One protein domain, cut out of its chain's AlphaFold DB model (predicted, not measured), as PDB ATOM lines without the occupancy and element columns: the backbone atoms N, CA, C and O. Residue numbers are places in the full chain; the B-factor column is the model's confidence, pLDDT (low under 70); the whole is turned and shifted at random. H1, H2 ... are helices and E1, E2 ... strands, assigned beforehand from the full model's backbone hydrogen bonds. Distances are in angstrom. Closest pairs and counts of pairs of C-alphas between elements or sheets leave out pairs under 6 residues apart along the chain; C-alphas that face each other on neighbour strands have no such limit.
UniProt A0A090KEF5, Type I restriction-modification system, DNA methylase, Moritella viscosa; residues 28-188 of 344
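Overview. This is residues 28 to 188 of the 344 residues of the protein "Type I restriction-modification system, DNA methylase" of Moritella viscosa (UniProt A0A090KEF5). What is the main picture? One twisted sheet of five strands, E1 to E5, makes the middle of a rounded body, with H3 packed along one face and H1 and H4 over the other, while H2 sits beyond the sheet at the end of H3. How is it made up? The printed part has 161 residues with four named helices and five named strands in the order H1 E1 H2 E2 E3 H3 E4 E5 H4; the sheet, order E1 E2 E3 E4 E5, is mixed. The class is mixed, helices and strands, though only 79 residues, under half, are in named elements. How large is it? It is compact, with a radius of gyration of the C-alphas of 14.4 A and spans of 38 by 37 by 30 A.

Along the chain. Where does the first half run? H1, residues 28 to 40, begins with C-alpha 28 at (48.400, 5.645, 41.654) and is 18.2 A long. E1 is residues 50 to 54, H2 60 to 66, E2 82 to 86, and E3, residues 89 to 99, is 28.6 A long. What follows? H3, residues 117 to 128, is 16.6 A long; E4, residues 133 to 141, is 26.6 A and E5, residues 147 to 154, is 22.9 A. H4, residues 178 to 186, is 12.0 A long and ends with C-alpha 186 at (38.427, 11.935, 12.923).

Arrangement. How do the strands pair? E1 and E2 are antiparallel (N 53 to O 83, 2.8 A), as are the hairpins E2 and E3 (N 84 to O 94, 2.8 A) and E4 and E5 (N 136 to O 152, 2.8 A). E3 and E4 are parallel (N 97 to O 137, 2.8 A); with H3 between them they form a strand-helix-strand unit, two parallel neighbours joined through a helix, with a right-handed crossover. Where are the helices? In three layers, helices on both faces of the sheet, H3 runs along the strands at a height over the sheet of 7.6 A, its closest C-alphas to E4 being Val 118 and Ala 138, 5.0 A. On the opposite face the sheet curls round H1, whose Thr 30 has its C-alpha 6.0 A from that of Gly 141, and H4 runs across the strands at 8.9 A, its Ala 185 and Leu 153 of E5 having C-alphas 6.7 A apart. What of H2 and the backbones? H2 is not on the sheet; it touches residues 124 to 128 of H3 alone, closest C-alphas Leu 65 and Phe 127, 5.7 A, at a steep tilt of 50 degrees, opposite ways. Every O i to N i+4 pair is within hydrogen-bond range in H1, H2 and H4, and 7 of 8 in H3.

Size, cuts and confidence. How far does it reach? The two C-alphas farthest apart, those of Asp 47 and Lys 108, are 41.4 A apart, and the printed part has no cut. Which links are long? They are H2 to E2, E3 to H3 and E5 to H4; in the last, residues 162 to 163 pair antiparallel with residues 152 to 153 of E5. Where is confidence low? Residue 144 is under 70, and the mean pLDDT of the printed part is 94.3.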
ATOM      1  N   ARG A  28      47.144   6.104  42.271       91.44
ATOM      2  CA  ARG A  28      48.400   5.645  41.654       91.44
ATOM      3  C   ARG A  28      48.321   4.244  41.050       91.44
ATOM      4  O   ARG A  28      49.056   3.951  40.114       91.44
ATOM      5  N   ILE A  29      47.483   3.357  41.590       92.81
ATOM      6  CA  ILE A  29      47.281   2.021  41.013       92.81
ATOM      7  C   ILE A  29      46.519   2.152  39.690       92.81
ATOM      8  O   ILE A  29      46.908   1.532  38.706       92.81
ATOM      9  N   THR A  30      45.497   3.009  39.642       95.00
ATOM     10  CA  THR A  30      44.762   3.340  38.412       95.00
ATOM     11  C   THR A  30      45.678   3.998  37.377       95.00
ATOM     12  O   THR A  30      45.705   3.578  36.226       95.00
ATOM     13  N   GLU A  31      46.502   4.966  37.786       96.12
ATOM     14  CA  GLU A  31      47.504   5.603  36.918       96.12
ATOM     15  C   GLU A  31      48.514   4.583  36.368       96.12
ATOM     16  O   GLU A  31      48.906   4.652  35.203       96.12
ATOM     17  N   ASN A  32      48.939   3.611  37.186       95.31
ATOM     18  CA  ASN A  32      49.816   2.530  36.740       95.31
ATOM     19  C   ASN A  32      49.138   1.630  35.705       95.31
ATOM     20  O   ASN A  32      49.772   1.334  34.696       95.31
ATOM     21  N   PHE A  33      47.866   1.274  35.909       94.56
ATOM     22  CA  PHE A  33      47.082   0.530  34.922       94.56
ATOM     23  C   PHE A  33      47.005   1.282  33.585       94.56
ATOM     24  O   PHE A  33      47.298   0.708  32.537       94.56
ATOM     25  N   VAL A  34      46.704   2.588  33.609       97.06
ATOM     26  CA  VAL A  34      46.716   3.422  32.396       97.06
ATOM     27  C   VAL A  34      48.091   3.375  31.733       97.06
ATOM     28  O   VAL A  34      48.192   3.123  30.536       97.06
ATOM     29  N   ARG A  35      49.166   3.559  32.505       97.25
ATOM     30  CA  ARG A  35      50.537   3.544  31.979       97.25
ATOM     31  C   ARG A  35      50.907   2.203  31.344       97.25
ATOM     32  O   ARG A  35      51.623   2.191  30.346       97.25
ATOM     33  N   GLU A  36      50.448   1.091  31.905       96.06
ATOM     34  CA  GLU A  36      50.645  -0.249  31.346       96.06
ATOM     35  C   GLU A  36      49.887  -0.419  30.029       96.06
ATOM     36  O   GLU A  36      50.513  -0.783  29.035       96.06
ATOM     37  N   LYS A  37      48.612  -0.020  29.959       96.81
ATOM     38  CA  LYS A  37      47.841  -0.052  28.702       96.81
ATOM     39  C   LYS A  37      48.451   0.830  27.614       96.81
ATOM     40  O   LYS A  37      48.580   0.406  26.471       96.81
ATOM     41  N   LEU A  38      48.923   2.026  27.967       97.88
ATOM     42  CA  LEU A  38      49.640   2.893  27.026       97.88
ATOM     43  C   LEU A  38      50.939   2.236  26.508       97.88
ATOM     44  O   LEU A  38      51.287   2.402  25.339       97.88
ATOM     45  N   ARG A  39      51.655   1.455  27.333       97.38
ATOM     46  CA  ARG A  39      52.824   0.670  26.881       97.38
ATOM     47  C   ARG A  39      52.429  -0.478  25.962       97.38
ATOM     48  O   ARG A  39      53.076  -0.645  24.936       97.38
ATOM     49  N   GLU A  40      51.389  -1.231  26.311       96.88
ATOM     50  CA  GLU A  40      50.849  -2.320  25.481       96.88
ATOM     51  C   GLU A  40      50.433  -1.816  24.092       96.88
ATOM     52  O   GLU A  40      50.642  -2.495  23.090       96.88
ATOM     53  N   HIS A  41      49.927  -0.585  24.024       97.94
ATOM     54  CA  HIS A  41      49.533   0.088  22.790       97.94
ATOM     55  C   HIS A  41      50.639   0.926  22.132       97.94
ATOM     56  O   HIS A  41      50.350   1.775  21.291       97.94
ATOM     57  N   ASN A  42      51.906   0.689  22.483       96.44
ATOM     58  CA  ASN A  42      53.078   1.297  21.844       96.44
ATOM     59  C   ASN A  42      53.151   2.833  21.912       96.44
ATOM     60  O   ASN A  42      53.892   3.446  21.145       96.44
ATOM     61  N   TYR A  43      52.473   3.483  22.865       97.44
ATOM     62  CA  TYR A  43      52.563   4.942  23.011       97.44
ATOM     63  C   TYR A  43      53.981   5.409  23.365       97.44
ATOM     64  O   TYR A  43      54.371   6.516  23.017       97.44
ATOM     65  N   PHE A  44      54.763   4.561  24.036       95.56
ATOM     66  CA  PHE A  44      56.146   4.844  24.433       95.56
ATOM     67  C   PHE A  44      57.185   4.392  23.394       95.56
ATOM     68  O   PHE A  44      58.381   4.389  23.692       95.56
ATOM     69  N   GLN A  45      56.755   3.941  22.211       93.81
ATOM     70  CA  GLN A  45      57.673   3.527  21.155       93.81
ATOM     71  C   GLN A  45      58.497   4.725  20.663       93.81
ATOM     72  O   GLN A  45      57.978   5.824  20.501       93.81
ATOM     73  N   ALA A  46      59.791   4.513  20.414       89.12
ATOM     74  CA  ALA A  46      60.634   5.545  19.824       89.12
ATOM     75  C   ALA A  46      60.126   5.939  18.425       89.12
ATOM     76  O   ALA A  46      59.621   5.094  17.684       89.12
ATOM     77  N   ASP A  47      60.296   7.213  18.075       86.19
ATOM     78  CA  ASP A  47      60.019   7.768  16.744       86.19
ATOM     79  C   ASP A  47      58.550   7.681  16.275       86.19
ATOM     80  O   ASP A  47      58.270   7.871  15.093       86.19
ATOM     81  N   ASN A  48      57.592   7.440  17.181       88.19
ATOM     82  CA  ASN A  48      56.154   7.485  16.867       88.19
ATOM     83  C   ASN A  48      55.556   8.911  16.946       88.19
ATOM     84  O   ASN A  48      54.378   9.105  16.641       88.19
ATOM     85  N   GLY A  49      56.349   9.901  17.376       90.75
ATOM     86  CA  GLY A  49      55.934  11.298  17.554       90.75
ATOM     87  C   GLY A  49      54.935  11.528  18.695       90.75
ATOM     88  O   GLY A  49      54.383  12.621  18.808       90.75
ATOM     89  N   ILE A  50      54.642  10.517  19.518       96.88
ATOM     90  CA  ILE A  50      53.720  10.617  20.652       96.88
ATOM     91  C   ILE A  50      54.503  11.074  21.880       96.88
ATOM     92  O   ILE A  50      55.505  10.476  22.272       96.88
ATOM     93  N   VAL A  51      54.008  12.122  22.531       97.19
ATOM     94  CA  VAL A  51      54.575  12.648  23.774       97.19
ATOM     95  C   VAL A  51      53.542  12.496  24.879       97.19
ATOM     96  O   VAL A  51      52.418  12.972  24.744       97.19
ATOM     97  N   ILE A  52      53.925  11.833  25.973       97.81
ATOM     98  CA  ILE A  52      53.104  11.682  27.180       97.81
ATOM     99  C   ILE A  52      53.718  12.521  28.299       97.81
ATOM    100  O   ILE A  52      54.878  12.335  28.665       97.81
ATOM    101  N   GLU A  53      52.918  13.407  28.880       97.88
ATOM    102  CA  GLU A  53      53.294  14.260  30.003       97.88
ATOM    103  C   GLU A  53      52.335  14.026  31.176       97.88
ATOM    104  O   GLU A  53      51.119  13.993  30.999       97.88
ATOM    105  N   GLU A  54      52.868  13.889  32.389       96.75
ATOM    106  CA  GLU A  54      52.055  13.711  33.597       96.75
ATOM    107  C   GLU A  54      51.896  15.049  34.333       96.75
ATOM    108  O   GLU A  54      52.875  15.764  34.572       96.75
ATOM    109  N   GLN A  55      50.663  15.390  34.721       92.88
ATOM    110  CA  GLN A  55      50.272  16.611  35.449       92.88
ATOM    111  C   GLN A  55      50.477  17.943  34.713       92.88
ATOM    112  O   GLN A  55      49.554  18.754  34.639       92.88
ATOM    113  N   LYS A  56      51.683  18.235  34.219       94.00
ATOM    114  CA  LYS A  56      52.052  19.522  33.612       94.00
ATOM    115  C   LYS A  56      52.682  19.322  32.245       94.00
ATOM    116  O   LYS A  56      53.734  18.704  32.137       94.00
ATOM    117  N   SER A  57      52.105  19.983  31.249       96.06
ATOM    118  CA  SER A  57      52.684  20.046  29.912       96.06
ATOM    119  C   SER A  57      53.799  21.093  29.806       96.06
ATOM    120  O   SER A  57      53.723  22.156  30.433       96.06
ATOM    121  N   GLN A  58      54.811  20.831  28.982       95.00
ATOM    122  CA  GLN A  58      55.817  21.794  28.525       95.00
ATOM    123  C   GLN A  58      55.300  22.668  27.373       95.00
ATOM    124  O   GLN A  58      55.846  23.744  27.116       95.00
ATOM    125  N   ILE A  59      54.215  22.262  26.708       95.12
ATOM    126  CA  ILE A  59      53.626  23.002  25.593       95.12
ATOM    127  C   ILE A  59      52.963  24.269  26.129       95.12
ATOM    128  O   ILE A  59      51.967  24.238  26.860       95.12
ATOM    129  N   LYS A  60      53.489  25.431  25.726       96.50
ATOM    130  CA  LYS A  60      53.035  26.733  26.236       96.50
ATOM    131  C   LYS A  60      51.539  26.973  26.017       96.50
ATOM    132  O   LYS A  60      50.873  27.547  26.879       96.50
ATOM    133  N   ARG A  61      51.016  26.515  24.878       96.56
ATOM    134  CA  ARG A  61      49.595  26.593  24.523       96.56
ATOM    135  C   ARG A  61      48.731  25.808  25.517       96.56
ATOM    136  O   ARG A  61      47.803  26.380  26.080       96.56
ATOM    137  N   VAL A  62      49.105  24.566  25.839       97.88
ATOM    138  CA  VAL A  62      48.428  23.740  26.859       97.88
ATOM    139  C   VAL A  62      48.499  24.397  28.242       97.88
ATOM    140  O   VAL A  62      47.475  24.549  28.910       97.88
ATOM    141  N   GLN A  63      49.680  24.877  28.654       97.75
ATOM    142  CA  GLN A  63      49.854  25.579  29.934       97.75
ATOM    143  C   GLN A  63      48.934  26.796  30.068       97.75
ATOM    144  O   GLN A  63      48.369  27.034  31.136       97.75
ATOM    145  N   ASN A  64      48.797  27.587  29.001       97.62
ATOM    146  CA  ASN A  64      47.957  28.780  29.002       97.62
ATOM    147  C   ASN A  64      46.473  28.423  29.160       97.62
ATOM    148  O   ASN A  64      45.781  29.077  29.942       97.62
ATOM    149  N   LEU A  65      46.002  27.377  28.475       97.44
ATOM    150  CA  LEU A  65      44.610  26.919  28.551       97.44
ATOM    151  C   LEU A  65      44.274  26.336  29.927       97.44
ATOM    152  O   LEU A  65      43.217  26.634  30.480       97.44
ATOM    153  N   LEU A  66      45.196  25.573  30.519       97.50
ATOM    154  CA  LEU A  66      45.004  24.962  31.836       97.50
ATOM    155  C   LEU A  66      45.322  25.898  33.008       97.50
ATOM    156  O   LEU A  66      45.075  25.532  34.157       97.50
ATOM    157  N   LYS A  67      45.819  27.118  32.761       96.81
ATOM    158  CA  LYS A  67      46.264  28.070  33.799       96.81
ATOM    159  C   LYS A  67      45.195  28.389  34.849       96.81
ATOM    160  O   LYS A  67      45.544  28.667  35.995       96.81
ATOM    161  N   THR A  68      43.921  28.354  34.467       94.94
ATOM    162  CA  THR A  68      42.770  28.633  35.344       94.94
ATOM    163  C   THR A  68      41.834  27.430  35.503       94.94
ATOM    164  O   THR A  68      40.727  27.573  36.020       94.94
ATOM    165  N   ALA A  69      42.279  26.237  35.096       95.69
ATOM    166  CA  ALA A  69      41.466  25.026  35.027       95.69
ATOM    167  C   ALA A  69      41.411  24.220  36.340       95.69
ATOM    168  O   ALA A  69      41.217  23.007  36.322       95.69
ATOM    169  N   SER A  70      41.574  24.839  37.510       95.56
ATOM    170  CA  SER A  70      41.428  24.135  38.791       95.56
ATOM    171  C   SER A  70      40.015  23.558  38.955       95.56
ATOM    172  O   SER A  70      39.039  24.302  38.942       95.56
ATOM    173  N   LYS A  71      39.912  22.248  39.219       93.50
ATOM    174  CA  LYS A  71      38.645  21.543  39.518       93.50
ATOM    175  C   LYS A  71      37.920  22.058  40.766       93.50
ATOM    176  O   LYS A  71      36.728  21.845  40.931       93.50
ATOM    177  N   ALA A  72      38.639  22.740  41.658       90.81
ATOM    178  CA  ALA A  72      38.071  23.387  42.838       90.81
ATOM    179  C   ALA A  72      37.621  24.838  42.562       90.81
ATOM    180  O   ALA A  72      37.349  25.578  43.504       90.81
ATOM    181  N   ASN A  73      37.597  25.269  41.292       82.25
ATOM    182  CA  ASN A  73      37.207  26.614  40.851       82.25
ATOM    183  C   ASN A  73      37.969  27.749  41.558       82.25
ATOM    184  O   ASN A  73      37.453  28.838  41.782       82.25
ATOM    185  N   THR A  74      39.237  27.504  41.893       86.94
ATOM    186  CA  THR A  74      40.079  28.460  42.638       86.94
ATOM    187  C   THR A  74      40.744  29.522  41.757       86.94
ATOM    188  O   THR A  74      41.509  30.341  42.262       86.94
ATOM    189  N   GLY A  75      40.538  29.474  40.434       85.75
ATOM    190  CA  GLY A  75      41.268  30.288  39.452       85.75
ATOM    191  C   GLY A  75      42.732  29.870  39.241       85.75
ATOM    192  O   GLY A  75      43.455  30.534  38.503       85.75
ATOM    193  N   LYS A  76      43.180  28.781  39.883       93.44
ATOM    194  CA  LYS A  76      44.521  28.195  39.727       93.44
ATOM    195  C   LYS A  76      44.576  27.192  38.570       93.44
ATOM    196  O   LYS A  76      43.549  26.867  37.977       93.44
ATOM    197  N   GLY A  77      45.774  26.671  38.308       92.56
ATOM    198  CA  GLY A  77      46.021  25.668  37.276       92.56
ATOM    199  C   GLY A  77      45.266  24.353  37.489       92.56
ATOM    200  O   GLY A  77      45.032  23.939  38.628       92.56
ATOM    201  N   GLY A  78      44.898  23.717  36.380       94.75
ATOM    202  CA  GLY A  78      44.461  22.325  36.302       94.75
ATOM    203  C   GLY A  78      45.620  21.394  35.944       94.75
ATOM    204  O   GLY A  78      46.549  21.821  35.263       94.75
ATOM    205  N   TYR A  79      45.556  20.148  36.411       96.69
ATOM    206  CA  TYR A  79      46.604  19.144  36.236       96.69
ATOM    207  C   TYR A  79      45.942  17.778  35.982       96.69
ATOM    208  O   TYR A  79      45.627  17.098  36.957       96.69
ATOM    209  N   PRO A  80      45.638  17.428  34.719       97.62
ATOM    210  CA  PRO A  80      45.221  16.072  34.341       97.62
ATOM    211  C   PRO A  80      46.297  15.046  34.698       97.62
ATOM    212  O   PRO A  80      47.479  15.394  34.683       97.62
ATOM    213  N   GLU A  81      45.930  13.791  34.965       97.94
ATOM    214  CA  GLU A  81      46.932  12.758  35.261       97.94
ATOM    215  C   GLU A  81      47.860  12.523  34.065       97.94
ATOM    216  O   GLU A  81      49.076  12.491  34.245       97.94
ATOM    217  N   PHE A  82      47.306  12.473  32.850       98.62
ATOM    218  CA  PHE A  82      48.082  12.377  31.614       98.62
ATOM    219  C   PHE A  82      47.607  13.394  30.576       98.62
ATOM    220  O   PHE A  82      46.409  13.636  30.415       98.62
ATOM    221  N   ILE A  83      48.566  13.958  29.849       98.69
ATOM    222  CA  ILE A  83      48.379  14.780  28.655       98.69
ATOM    223  C   ILE A  83      49.192  14.104  27.554       98.69
ATOM    224  O   ILE A  83      50.402  13.945  27.692       98.69
ATOM    225  N   ILE A  84      48.528  13.679  26.486       98.62
ATOM    226  CA  ILE A  84      49.153  12.967  25.374       98.62
ATOM    227  C   ILE A  84      48.971  13.798  24.112       98.62
ATOM    228  O   ILE A  84      47.848  14.151  23.751       98.62
ATOM    229  N   THR A  85      50.070  14.101  23.439       97.25
ATOM    230  CA  THR A  85      50.087  14.866  22.188       97.25
ATOM    231  C   THR A  85      50.796  14.083  21.100       97.25
ATOM    232  O   THR A  85      51.573  13.176  21.395       97.25
ATOM    233  N   TRP A  86      50.561  14.465  19.849       93.88
ATOM    234  CA  TRP A  86      51.192  13.831  18.701       93.88
ATOM    235  C   TRP A  86      51.767  14.873  17.752       93.88
ATOM    236  O   TRP A  86      51.093  15.835  17.394       93.88
ATOM    237  N   GLU A  87      53.021  14.689  17.354       87.50
ATOM    238  CA  GLU A  87      53.740  15.624  16.487       87.50
ATOM    239  C   GLU A  87      53.074  15.787  15.116       87.50
ATOM    240  O   GLU A  87      53.119  16.876  14.547       87.50
ATOM    241  N   SER A  88      52.431  14.737  14.594       81.25
ATOM    242  CA  SER A  88      51.796  14.779  13.270       81.25
ATOM    243  C   SER A  88      50.442  15.496  13.246       81.25
ATOM    244  O   SER A  88      50.014  15.920  12.177       81.25
ATOM    245  N   ASP A  89      49.779  15.673  14.395       85.00
ATOM    246  CA  ASP A  89      48.609  16.551  14.526       85.00
ATOM    247  C   ASP A  89      48.689  17.351  15.836       85.00
ATOM    248  O   ASP A  89      48.120  16.950  16.859       85.00
ATOM    249  N   PRO A  90      49.358  18.519  15.822       86.62
ATOM    250  CA  PRO A  90      49.524  19.353  17.008       86.62
ATOM    251  C   PRO A  90      48.220  20.023  17.469       86.62
ATOM    252  O   PRO A  90      48.245  20.780  18.438       86.62
ATOM    253  N   ASN A  91      47.089  19.791  16.790       89.06
ATOM    254  CA  ASN A  91      45.765  20.274  17.184       89.06
ATOM    255  C   ASN A  91      44.883  19.167  17.782       89.06
ATOM    256  O   ASN A  91      43.747  19.447  18.175       89.06
ATOM    257  N   PHE A  92      45.393  17.942  17.907       93.88
ATOM    258  CA  PHE A  92      44.743  16.845  18.613       93.88
ATOM    259  C   PHE A  92      45.494  16.518  19.907       93.88
ATOM    260  O   PHE A  92      46.724  16.465  19.937       93.88
ATOM    261  N   LEU A  93      44.760  16.292  20.996       97.06
ATOM    262  CA  LEU A  93      45.350  15.816  22.244       97.06
ATOM    263  C   LEU A  93      44.421  14.852  22.969       97.06
ATOM    264  O   LEU A  93      43.197  14.943  22.862       97.06
ATOM    265  N   ILE A  94      45.017  13.976  23.770       98.69
ATOM    266  CA  ILE A  94      44.311  13.110  24.706       98.69
ATOM    267  C   ILE A  94      44.589  13.613  26.123       98.69
ATOM    268  O   ILE A  94      45.734  13.896  26.474       98.69
ATOM    269  N   VAL A  95      43.557  13.717  26.953       98.69
ATOM    270  CA  VAL A  95      43.713  13.907  28.401       98.69
ATOM    271  C   VAL A  95      43.088  12.754  29.148       98.69
ATOM    272  O   VAL A  95      42.031  12.263  28.758       98.69
ATOM    273  N   VAL A  96      43.733  12.351  30.237       98.81
ATOM    274  CA  VAL A  96      43.266  11.251  31.076       98.81
ATOM    275  C   VAL A  96      43.016  11.749  32.491       98.81
ATOM    276  O   VAL A  96      43.851  12.469  33.046       98.81
ATOM    277  N   GLU A  97      41.892  11.319  33.059       98.50
ATOM    278  CA  GLU A  97      41.572  11.460  34.473       98.50
ATOM    279  C   GLU A  97      41.433  10.095  35.158       98.50
ATOM    280  O   GLU A  97      40.751   9.212  34.630       98.50
ATOM    281  N   CYS A  98      42.011   9.938  36.352       97.81
ATOM    282  CA  CYS A  98      41.940   8.699  37.134       97.81
ATOM    283  C   CYS A  98      41.173   8.845  38.463       97.81
ATOM    284  O   CYS A  98      41.308   9.837  39.182       97.81
ATOM    285  N   LYS A  99      40.414   7.806  38.846       97.06
ATOM    286  CA  LYS A  99      39.852   7.634  40.203       97.06
ATOM    287  C   LYS A  99      40.040   6.207  40.712       97.06
ATOM    288  O   LYS A  99      39.847   5.247  39.984       97.06
ATOM    289  N   ALA A 100      40.348   6.035  41.993       95.12
ATOM    290  CA  ALA A 100      40.617   4.694  42.518       95.12
ATOM    291  C   ALA A 100      39.356   3.812  42.642       95.12
ATOM    292  O   ALA A 100      39.396   2.627  42.332       95.12
ATOM    293  N   ASP A 101      38.229   4.371  43.097       94.88
ATOM    294  CA  ASP A 101      36.966   3.636  43.277       94.88
ATOM    295  C   ASP A 101      36.007   3.951  42.122       94.88
ATOM    296  O   ASP A 101      35.747   5.114  41.809       94.88
ATOM    297  N   THR A 102      35.442   2.907  41.515       95.81
ATOM    298  CA  THR A 102      34.484   3.000  40.405       95.81
ATOM    299  C   THR A 102      33.186   3.718  40.775       95.81
ATOM    300  O   THR A 102      32.491   4.239  39.904       95.81
ATOM    301  N   LYS A 103      32.863   3.852  42.070       95.88
ATOM    302  CA  LYS A 103      31.763   4.717  42.542       95.88
ATOM    303  C   LYS A 103      31.974   6.190  42.205       95.88
ATOM    304  O   LYS A 103      31.007   6.947  42.176       95.88
ATOM    305  N   PHE A 104      33.222   6.582  41.973       97.31
ATOM    306  CA  PHE A 104      33.626   7.919  41.568       97.31
ATOM    307  C   PHE A 104      33.932   7.987  40.064       97.31
ATOM    308  O   PHE A 104      34.685   8.847  39.624       97.31
ATOM    309  N   HIS A 105      33.357   7.101  39.241       98.06
ATOM    310  CA  HIS A 105      33.560   7.172  37.792       98.06
ATOM    311  C   HIS A 105      32.869   8.392  37.179       98.06
ATOM    312  O   HIS A 105      33.523   9.241  36.587       98.06
ATOM    313  N   GLU A 106      31.558   8.514  37.375       98.44
ATOM    314  CA  GLU A 106      30.727   9.548  36.751       98.44
ATOM    315  C   GLU A 106      29.635  10.031  37.712       98.44
ATOM    316  O   GLU A 106      28.950   9.224  38.353       98.44
ATOM    317  N   SER A 107      29.463  11.349  37.835       98.19
ATOM    318  CA  SER A 107      28.366  11.908  38.620       98.19
ATOM    319  C   SER A 107      27.097  12.057  37.778       98.19
ATOM    320  O   SER A 107      27.135  12.264  36.571       98.19
ATOM    321  N   LYS A 108      25.927  12.042  38.428       96.31
ATOM    322  CA  LYS A 108      24.627  12.134  37.732       96.31
ATOM    323  C   LYS A 108      24.437  13.391  36.872       96.31
ATOM    324  O   LYS A 108      23.531  13.406  36.045       96.31
ATOM    325  N   LYS A 109      25.173  14.470  37.152       96.12
ATOM    326  CA  LYS A 109      24.998  15.783  36.511       96.12
ATOM    327  C   LYS A 109      26.258  16.288  35.810       96.12
ATOM    328  O   LYS A 109      26.208  17.380  35.252       96.12
ATOM    329  N   LEU A 110      27.354  15.527  35.853       95.38
ATOM    330  CA  LEU A 110      28.657  15.939  35.327       95.38
ATOM    331  C   LEU A 110      29.157  17.276  35.918       95.38
ATOM    332  O   LEU A 110      29.784  18.080  35.231       95.38
ATOM    333  N   ASP A 111      28.842  17.545  37.191       95.00
ATOM    334  CA  ASP A 111      29.118  18.815  37.879       95.00
ATOM    335  C   ASP A 111      30.105  18.697  39.058       95.00
ATOM    336  O   ASP A 111      30.317  19.661  39.798       95.00
ATOM    337  N   LYS A 112      30.760  17.541  39.224       97.00
ATOM    338  CA  LYS A 112      31.660  17.234  40.350       97.00
ATOM    339  C   LYS A 112      33.075  16.893  39.895       97.00
ATOM    340  O   LYS A 112      33.642  15.878  40.291       97.00
ATOM    341  N   ALA A 113      33.679  17.803  39.131       96.75
ATOM    342  CA  ALA A 113      34.986  17.625  38.490       96.75
ATOM    343  C   ALA A 113      36.134  17.200  39.423       96.75
ATOM    344  O   ALA A 113      37.100  16.590  38.984       96.75
ATOM    345  N   LYS A 114      36.066  17.542  40.713       96.25
ATOM    346  CA  LYS A 114      37.072  17.133  41.703       96.25
ATOM    347  C   LYS A 114      36.938  15.663  42.106       96.25
ATOM    348  O   LYS A 114      37.943  15.005  42.373       96.25
ATOM    349  N   ASP A 115      35.703  15.194  42.205       96.69
ATOM    350  CA  ASP A 115      35.379  13.956  42.901       96.69
ATOM    351  C   ASP A 115      35.166  12.789  41.934       96.69
ATOM    352  O   ASP A 115      35.231  11.657  42.390       96.69
ATOM    353  N   TYR A 116      34.930  13.041  40.637       98.44
ATOM    354  CA  TYR A 116      34.601  12.011  39.645       98.44
ATOM    355  C   TYR A 116      35.507  12.068  38.410       98.44
ATOM    356  O   TYR A 116      35.881  13.159  37.975       98.44
ATOM    357  N   ALA A 117      35.840  10.905  37.840       98.50
ATOM    358  CA  ALA A 117      36.773  10.779  36.717       98.50
ATOM    359  C   ALA A 117      36.231  11.438  35.436       98.50
ATOM    360  O   ALA A 117      36.894  12.287  34.842       98.50
ATOM    361  N   VAL A 118      34.998  11.104  35.041       98.69
ATOM    362  CA  VAL A 118      34.335  11.668  33.852       98.69
ATOM    363  C   VAL A 118      34.174  13.179  33.989       98.69
ATOM    364  O   VAL A 118      34.595  13.940  33.120       98.69
ATOM    365  N   ASP A 119      33.627  13.636  35.112       98.44
ATOM    366  CA  ASP A 119      33.462  15.058  35.396       98.44
ATOM    367  C   ASP A 119      34.809  15.808  35.345       98.44
ATOM    368  O   ASP A 119      34.891  16.931  34.843       98.44
ATOM    369  N   GLY A 120      35.869  15.195  35.882       98.19
ATOM    370  CA  GLY A 120      37.213  15.762  35.943       98.19
ATOM    371  C   GLY A 120      37.866  15.897  34.574       98.19
ATOM    372  O   GLY A 120      38.375  16.974  34.248       98.19
ATOM    373  N   VAL A 121      37.799  14.848  33.749       98.62
ATOM    374  CA  VAL A 121      38.375  14.892  32.401       98.62
ATOM    375  C   VAL A 121      37.613  15.856  31.494       98.62
ATOM    376  O   VAL A 121      38.238  16.648  30.789       98.62
ATOM    377  N   LEU A 122      36.275  15.881  31.563       98.44
ATOM    378  CA  LEU A 122      35.449  16.800  30.773       98.44
ATOM    379  C   LEU A 122      35.662  18.257  31.190       98.44
ATOM    380  O   LEU A 122      35.663  19.155  30.344       98.44
ATOM    381  N   HIS A 123      35.906  18.501  32.483       97.94
ATOM    382  CA  HIS A 123      36.311  19.818  32.963       97.94
ATOM    383  C   HIS A 123      37.589  20.278  32.268       97.94
ATOM    384  O   HIS A 123      37.591  21.373  31.716       97.94
ATOM    385  N   TYR A 124      38.647  19.462  32.223       98.12
ATOM    386  CA  TYR A 124      39.874  19.830  31.508       98.12
ATOM    387  C   TYR A 124      39.669  19.966  30.002       98.12
ATOM    388  O   TYR A 124      40.140  20.944  29.413       98.12
ATOM    389  N   ALA A 125      38.923  19.038  29.402       98.12
ATOM    390  CA  ALA A 125      38.628  19.049  27.979       98.12
ATOM    391  C   ALA A 125      37.959  20.358  27.554       98.12
ATOM    392  O   ALA A 125      38.377  20.939  26.566       98.12
ATOM    393  N   LYS A 126      37.043  20.917  28.357       97.12
ATOM    394  CA  LYS A 126      36.411  22.222  28.091       97.12
ATOM    395  C   LYS A 126      37.390  23.403  28.024       97.12
ATOM    396  O   LYS A 126      37.125  24.396  27.346       97.12
ATOM    397  N   PHE A 127      38.498  23.365  28.770       97.50
ATOM    398  CA  PHE A 127      39.522  24.414  28.669       97.50
ATOM    399  C   PHE A 127      40.392  24.212  27.436       97.50
ATOM    400  O   PHE A 127      40.702  25.185  26.750       97.50
ATOM    401  N   LEU A 128      40.781  22.966  27.177       98.06
ATOM    402  CA  LEU A 128      41.664  22.583  26.080       98.06
ATOM    403  C   LEU A 128      40.970  22.696  24.719       98.06
ATOM    404  O   LEU A 128      41.597  23.113  23.747       98.06
ATOM    405  N   SER A 129      39.665  22.435  24.663       96.88
ATOM    406  CA  SER A 129      38.884  22.407  23.431       96.88
ATOM    407  C   SER A 129      38.766  23.756  22.740       96.88
ATOM    408  O   SER A 129      38.381  23.815  21.583       96.88
ATOM    409  N   LYS A 130      39.142  24.860  23.392       95.62
ATOM    410  CA  LYS A 130      39.237  26.177  22.739       95.62
ATOM    411  C   LYS A 130      40.173  26.164  21.530       95.62
ATOM    412  O   LYS A 130      39.962  26.914  20.585       95.62
ATOM    413  N   ASP A 131      41.173  25.297  21.597       93.50
ATOM    414  CA  ASP A 131      42.339  25.304  20.731       93.50
ATOM    415  C   ASP A 131      42.635  23.917  20.138       93.50
ATOM    416  O   ASP A 131      43.318  23.820  19.120       93.50
ATOM    417  N   TYR A 132      42.124  22.851  20.754       94.88
ATOM    418  CA  TYR A 132      42.398  21.472  20.364       94.88
ATOM    419  C   TYR A 132      41.108  20.687  20.152       94.88
ATOM    420  O   TYR A 132      40.103  20.941  20.804       94.88
ATOM    421  N   THR A 133      41.148  19.673  19.296       95.31
ATOM    422  CA  THR A 133      40.203  18.559  19.409       95.31
ATOM    423  C   THR A 133      40.710  17.650  20.521       95.31
ATOM    424  O   THR A 133      41.864  17.219  20.493       95.31
ATOM    425  N   VAL A 134      39.874  17.405  21.528       98.12
ATOM    426  CA  VAL A 134      40.280  16.720  22.756       98.12
ATOM    427  C   VAL A 134      39.588  15.376  22.855       98.12
ATOM    428  O   VAL A 134      38.361  15.313  22.911       98.12
ATOM    429  N   LEU A 135      40.377  14.313  22.956       98.44
ATOM    430  CA  LEU A 135      39.890  13.023  23.413       98.44
ATOM    431  C   LEU A 135      40.061  12.926  24.936       98.44
ATOM    432  O   LEU A 135      41.165  13.005  25.469       98.44
ATOM    433  N   ALA A 136      38.953  12.788  25.647       98.62
ATOM    434  CA  ALA A 136      38.881  12.782  27.097       98.62
ATOM    435  C   ALA A 136      38.642  11.357  27.615       98.62
ATOM    436  O   ALA A 136      37.565  10.790  27.429       98.62
ATOM    437  N   LEU A 137      39.654  10.792  28.272       98.75
ATOM    438  CA  LEU A 137      39.648   9.462  28.876       98.75
ATOM    439  C   LEU A 137      39.394   9.574  30.378       98.75
ATOM    440  O   LEU A 137      40.157  10.204  31.104       98.75
ATOM    441  N   ALA A 138      38.353   8.915  30.861       98.62
ATOM    442  CA  ALA A 138      38.114   8.732  32.284       98.62
ATOM    443  C   ALA A 138      38.340   7.270  32.642       98.62
ATOM    444  O   ALA A 138      37.733   6.388  32.031       98.62
ATOM    445  N   VAL A 139      39.180   7.019  33.643       98.44
ATOM    446  CA  VAL A 139      39.499   5.671  34.113       98.44
ATOM    447  C   VAL A 139      39.246   5.596  35.608       98.44
ATOM    448  O   VAL A 139      39.721   6.435  36.374       98.44
ATOM    449  N   SER A 140      38.504   4.586  36.052       97.88
ATOM    450  CA  SER A 140      38.374   4.314  37.478       97.88
ATOM    451  C   SER A 140      38.482   2.839  37.822       97.88
ATOM    452  O   SER A 140      38.081   1.993  37.030       97.88
ATOM    453  N   GLY A 141      39.013   2.537  39.007       94.62
ATOM    454  CA  GLY A 141      39.281   1.170  39.457       94.62
ATOM    455  C   GLY A 141      40.766   0.873  39.641       94.62
ATOM    456  O   GLY A 141      41.632   1.621  39.192       94.62
ATOM    457  N   THR A 142      41.077  -0.215  40.345       86.06
ATOM    458  CA  THR A 142      42.459  -0.575  40.730       86.06
ATOM    459  C   THR A 142      42.881  -1.983  40.295       86.06
ATOM    460  O   THR A 142      43.906  -2.477  40.759       86.06
ATOM    461  N   SER A 143      42.098  -2.661  39.453       77.88
ATOM    462  CA  SER A 143      42.419  -3.986  38.896       77.88
ATOM    463  C   SER A 143      41.740  -4.185  37.543       77.88
ATOM    464  O   SER A 143      40.664  -3.630  37.331       77.88
ATOM    465  N   GLU A 144      42.310  -5.013  36.663       69.94
ATOM    466  CA  GLU A 144      41.745  -5.266  35.322       69.94
ATOM    467  C   GLU A 144      40.279  -5.729  35.380       69.94
ATOM    468  O   GLU A 144      39.430  -5.162  34.702       69.94
ATOM    469  N   ASP A 145      39.949  -6.652  36.292       76.69
ATOM    470  CA  ASP A 145      38.580  -7.169  36.478       76.69
ATOM    471  C   ASP A 145      37.586  -6.144  37.063       76.69
ATOM    472  O   ASP A 145      36.386  -6.403  37.163       76.69
ATOM    473  N   TYR A 146      38.076  -4.984  37.507       84.94
ATOM    474  CA  TYR A 146      37.288  -3.957  38.187       84.94
ATOM    475  C   TYR A 146      37.736  -2.556  37.758       84.94
ATOM    476  O   TYR A 146      38.001  -1.694  38.596       84.94
ATOM    477  N   THR A 147      37.854  -2.349  36.446       92.88
ATOM    478  CA  THR A 147      38.143  -1.043  35.844       92.88
ATOM    479  C   THR A 147      37.003  -0.610  34.927       92.88
ATOM    480  O   THR A 147      36.448  -1.413  34.180       92.88
ATOM    481  N   ILE A 148      36.650   0.673  34.977       97.38
ATOM    482  CA  ILE A 148      35.723   1.312  34.043       97.38
ATOM    483  C   ILE A 148      36.507   2.351  33.247       97.38
ATOM    484  O   ILE A 148      37.160   3.215  33.832       97.38
ATOM    485  N   VAL A 149      36.407   2.284  31.920       98.25
ATOM    486  CA  VAL A 149      36.941   3.295  31.004       98.25
ATOM    487  C   VAL A 149      35.783   3.927  30.238       98.25
ATOM    488  O   VAL A 149      34.942   3.222  29.679       98.25
ATOM    489  N   SER A 150      35.747   5.257  30.210       98.62
ATOM    490  CA  SER A 150      34.855   6.030  29.341       98.62
ATOM    491  C   SER A 150      35.674   6.985  28.487       98.62
ATOM    492  O   SER A 150      36.558   7.673  28.995       98.62
ATOM    493  N   ASN A 151      35.342   7.047  27.200       98.56
ATOM    494  CA  ASN A 151      36.011   7.889  26.220       98.56
ATOM    495  C   ASN A 151      35.021   8.909  25.661       98.56
ATOM    496  O   ASN A 151      33.927   8.540  25.229       98.56
ATOM    497  N   TYR A 152      35.414  10.176  25.636       98.12
ATOM    498  CA  TYR A 152      34.608  11.263  25.091       98.12
ATOM    499  C   TYR A 152      35.419  12.084  24.105       98.12
ATOM    500  O   TYR A 152      36.626  12.234  24.260       98.12
ATOM    501  N   LEU A 153      34.742  12.666  23.127       97.44
ATOM    502  CA  LEU A 153      35.334  13.576  22.168       97.44
ATOM    503  C   LEU A 153      34.768  14.978  22.370       97.44
ATOM    504  O   LEU A 153      33.557  15.163  22.483       97.44
ATOM    505  N   VAL A 154      35.655  15.967  22.406       96.50
ATOM    506  CA  VAL A 154      35.303  17.387  22.468       96.50
ATOM    507  C   VAL A 154      35.937  18.076  21.262       96.50
ATOM    508  O   VAL A 154      37.154  18.293  21.255       96.50
ATOM    509  N   PRO A 155      35.154  18.397  20.217       93.62
ATOM    510  CA  PRO A 155      35.668  19.073  19.033       93.62
ATOM    511  C   PRO A 155      36.292  20.434  19.360       93.62
ATOM    512  O   PRO A 155      35.823  21.152  20.249       93.62
ATOM    513  N   CYS A 156      37.314  20.820  18.594       92.62
ATOM    514  CA  CYS A 156      37.910  22.148  18.703       92.62
ATOM    515  C   CYS A 156      36.859  23.257  18.500       92.62
ATOM    516  O   CYS A 156      36.043  23.215  17.578       92.62
ATOM    517  N   GLY A 157      36.880  24.262  19.371       90.19
ATOM    518  CA  GLY A 157      35.918  25.358  19.440       90.19
ATOM    519  C   GLY A 157      34.588  25.010  20.119       90.19
ATOM    520  O   GLY A 157      33.745  25.896  20.250       90.19
ATOM    521  N   SER A 158      34.385  23.767  20.568       89.00
ATOM    522  CA  SER A 158      33.148  23.318  21.216       89.00
ATOM    523  C   SER A 158      33.282  23.237  22.739       89.00
ATOM    524  O   SER A 158      34.347  22.938  23.280       89.00
ATOM    525  N   SER A 159      32.176  23.471  23.449       84.56
ATOM    526  CA  SER A 159      32.017  23.072  24.857       84.56
ATOM    527  C   SER A 159      31.232  21.773  25.031       84.56
ATOM    528  O   SER A 159      31.146  21.264  26.150       84.56
ATOM    529  N   ASP A 160      30.642  21.278  23.947       91.19
ATOM    530  CA  ASP A 160      29.850  20.058  23.919       91.19
ATOM    531  C   ASP A 160      30.761  18.859  23.677       91.19
ATOM    532  O   ASP A 160      31.738  18.947  22.928       91.19
ATOM    533  N   HIS A 161      30.415  17.743  24.309       94.38
ATOM    534  CA  HIS A 161      31.125  16.478  24.194       94.38
ATOM    535  C   HIS A 161      30.191  15.396  23.649       94.38
ATOM    536  O   HIS A 161      28.991  15.399  23.930       94.38
ATOM    537  N   SER A 162      30.754  14.451  22.906       94.94
ATOM    538  CA  SER A 162      30.106  13.206  22.495       94.94
ATOM    539  C   SER A 162      30.814  12.023  23.151       94.94
ATOM    540  O   SER A 162      31.992  12.099  23.499       94.94
ATOM    541  N   VAL A 163      30.098  10.920  23.367       96.62
ATOM    542  CA  VAL A 163      30.749   9.645  23.698       96.62
ATOM    543  C   VAL A 163      31.505   9.188  22.454       96.62
ATOM    544  O   VAL A 163      30.926   9.184  21.370       96.62
ATOM    545  N   LEU A 164      32.772   8.794  22.599       96.62
ATOM    546  CA  LEU A 164      33.513   8.209  21.488       96.62
ATOM    547  C   LEU A 164      32.907   6.843  21.160       96.62
ATOM    548  O   LEU A 164      32.849   5.957  22.021       96.62
ATOM    549  N   THR A 165      32.484   6.664  19.916       94.62
ATOM    550  CA  THR A 165      31.957   5.395  19.419       94.62
ATOM    551  C   THR A 165      32.853   4.807  18.342       94.62
ATOM    552  O   THR A 165      33.556   5.538  17.646       94.62
ATOM    553  N   ASN A 166      32.801   3.489  18.180       90.19
ATOM    554  CA  ASN A 166      33.296   2.846  16.973       90.19
ATOM    555  C   ASN A 166      32.361   3.142  15.777       90.19
ATOM    556  O   ASN A 166      31.349   3.840  15.900       90.19
ATOM    557  N   GLU A 167      32.681   2.580  14.621       83.12
ATOM    558  CA  GLU A 167      31.966   2.752  13.352       83.12
ATOM    559  C   GLU A 167      30.537   2.196  13.382       83.12
ATOM    560  O   GLU A 167      29.689   2.611  12.594       83.12
ATOM    561  N   GLU A 168      30.247   1.287  14.314       87.94
ATOM    562  CA  GLU A 168      28.916   0.719  14.544       87.94
ATOM    563  C   GLU A 168      28.085   1.550  15.540       87.94
ATOM    564  O   GLU A 168      26.948   1.196  15.855       87.94
ATOM    565  N   GLY A 169      28.632   2.657  16.056       89.69
ATOM    566  CA  GLY A 169      27.977   3.505  17.052       89.69
ATOM    567  C   GLY A 169      28.036   2.950  18.480       89.69
ATOM    568  O   GLY A 169      27.336   3.445  19.365       89.69
ATOM    569  N   LEU A 170      28.861   1.931  18.734       94.56
ATOM    570  CA  LEU A 170      29.067   1.374  20.069       94.56
ATOM    571  C   LEU A 170      30.110   2.190  20.828       94.56
ATOM    572  O   LEU A 170      31.183   2.480  20.306       94.56
ATOM    573  N   ALA A 171      29.807   2.542  22.077       96.44
ATOM    574  CA  ALA A 171      30.726   3.290  22.929       96.44
ATOM    575  C   ALA A 171      32.047   2.534  23.134       96.44
ATOM    576  O   ALA A 171      32.043   1.374  23.555       96.44
ATOM    577  N   VAL A 172      33.165   3.223  22.911       97.25
ATOM    578  CA  VAL A 172      34.508   2.710  23.191       97.25
ATOM    579  C   VAL A 172      34.730   2.742  24.702       97.25
ATOM    580  O   VAL A 172      34.727   3.812  25.313       97.25
ATOM    581  N   LYS A 173      34.916   1.570  25.314       96.75
ATOM    582  CA  LYS A 173      35.021   1.388  26.779       96.75
ATOM    583  C   LYS A 173      36.356   0.792  27.219       96.75
ATOM    584  O   LYS A 173      36.443   0.145  28.258       96.75
ATOM    585  N   GLU A 174      37.384   1.002  26.418       96.38
ATOM    586  CA  GLU A 174      38.744   0.546  26.671       96.38
ATOM    587  C   GLU A 174      39.742   1.630  26.261       96.38
ATOM    588  O   GLU A 174      39.353   2.639  25.660       96.38
ATOM    589  N   ILE A 175      41.006   1.435  26.638       97.88
ATOM    590  CA  ILE A 175      42.123   2.230  26.127       97.88
ATOM    591  C   ILE A 175      42.550   1.587  24.811       97.88
ATOM    592  O   ILE A 175      42.762   0.384  24.790       97.88
ATOM    593  N   LEU A 176      42.630   2.364  23.733       97.62
ATOM    594  CA  LEU A 176      42.958   1.878  22.391       97.62
ATOM    595  C   LEU A 176      44.372   2.292  21.959       97.62
ATOM    596  O   LEU A 176      44.954   3.202  22.557       97.62
ATOM    597  N   PRO A 177      44.917   1.688  20.884       97.25
ATOM    598  CA  PRO A 177      46.019   2.270  20.128       97.25
ATOM    599  C   PRO A 177      45.746   3.720  19.722       97.25
ATOM    600  O   PRO A 177      44.617   4.089  19.393       97.25
ATOM    601  N   PHE A 178      46.801   4.539  19.698       95.31
ATOM    602  CA  PHE A 178      46.680   5.957  19.348       95.31
ATOM    603  C   PHE A 178      46.041   6.156  17.971       95.31
ATOM    604  O   PHE A 178      45.149   6.988  17.823       95.31
ATOM    605  N   GLU A 179      46.463   5.367  16.980       89.88
ATOM    606  CA  GLU A 179      45.943   5.439  15.612       89.88
ATOM    607  C   GLU A 179      44.438   5.159  15.555       89.88
ATOM    608  O   GLU A 179      43.714   5.866  14.859       89.88
ATOM    609  N   ASP A 180      43.943   4.196  16.338       93.06
ATOM    610  CA  ASP A 180      42.515   3.890  16.405       93.06
ATOM    611  C   ASP A 180      41.726   5.022  17.053       93.06
ATOM    612  O   ASP A 180      40.705   5.450  16.517       93.06
ATOM    613  N   TYR A 181      42.216   5.573  18.163       95.88
ATOM    614  CA  TYR A 181      41.589   6.743  18.768       95.88
ATOM    615  C   TYR A 181      41.543   7.938  17.829       95.88
ATOM    616  O   TYR A 181      40.509   8.599  17.712       95.88
ATOM    617  N   TYR A 182      42.655   8.212  17.157       91.25
ATOM    618  CA  TYR A 182      42.760   9.309  16.218       91.25
ATOM    619  C   TYR A 182      41.807   9.123  15.036       91.25
ATOM    620  O   TYR A 182      41.093  10.051  14.649       91.25
ATOM    621  N   ARG A 183      41.751   7.907  14.491       87.94
ATOM    622  CA  ARG A 183      40.858   7.519  13.403       87.94
ATOM    623  C   ARG A 183      39.392   7.677  13.806       87.94
ATOM    624  O   ARG A 183      38.662   8.381  13.118       87.94
ATOM    625  N   LEU A 184      38.978   7.118  14.944       90.75
ATOM    626  CA  LEU A 184      37.604   7.234  15.445       90.75
ATOM    627  C   LEU A 184      37.212   8.687  15.734       90.75
ATOM    628  O   LEU A 184      36.133   9.121  15.338       90.75
ATOM    629  N   ALA A 185      38.101   9.470  16.350       91.25
ATOM    630  CA  ALA A 185      37.866  10.894  16.582       91.25
ATOM    631  C   ALA A 185      37.738  11.691  15.275       91.25
ATOM    632  O   ALA A 185      37.011  12.680  15.213       91.25
ATOM    633  N   SER A 186      38.435  11.262  14.221       81.81
ATOM    634  CA  SER A 186      38.427  11.935  12.923       81.81
ATOM    635  C   SER A 186      37.138  11.744  12.128       81.81
ATOM    636  O   SER A 186      36.853  12.580  11.273       81.81
ATOM    637  N   TYR A 187      36.362  10.697  12.422       79.44
ATOM    638  CA  TYR A 187      35.060  10.441  11.802       79.44
ATOM    639  C   TYR A 187      33.895  11.170  12.480       79.44
ATOM    640  O   TYR A 187      32.776  11.133  11.966       79.44
ATOM    641  N   ASP A 188      34.113  11.831  13.622       83.38
ATOM    642  CA  ASP A 188      33.048  12.607  14.253       83.38
ATOM    643  C   ASP A 188      32.601  13.749  13.316       83.38
ATOM    644  O   ASP A 188      33.434  14.567  12.903       83.38
TER     645      ASP A 188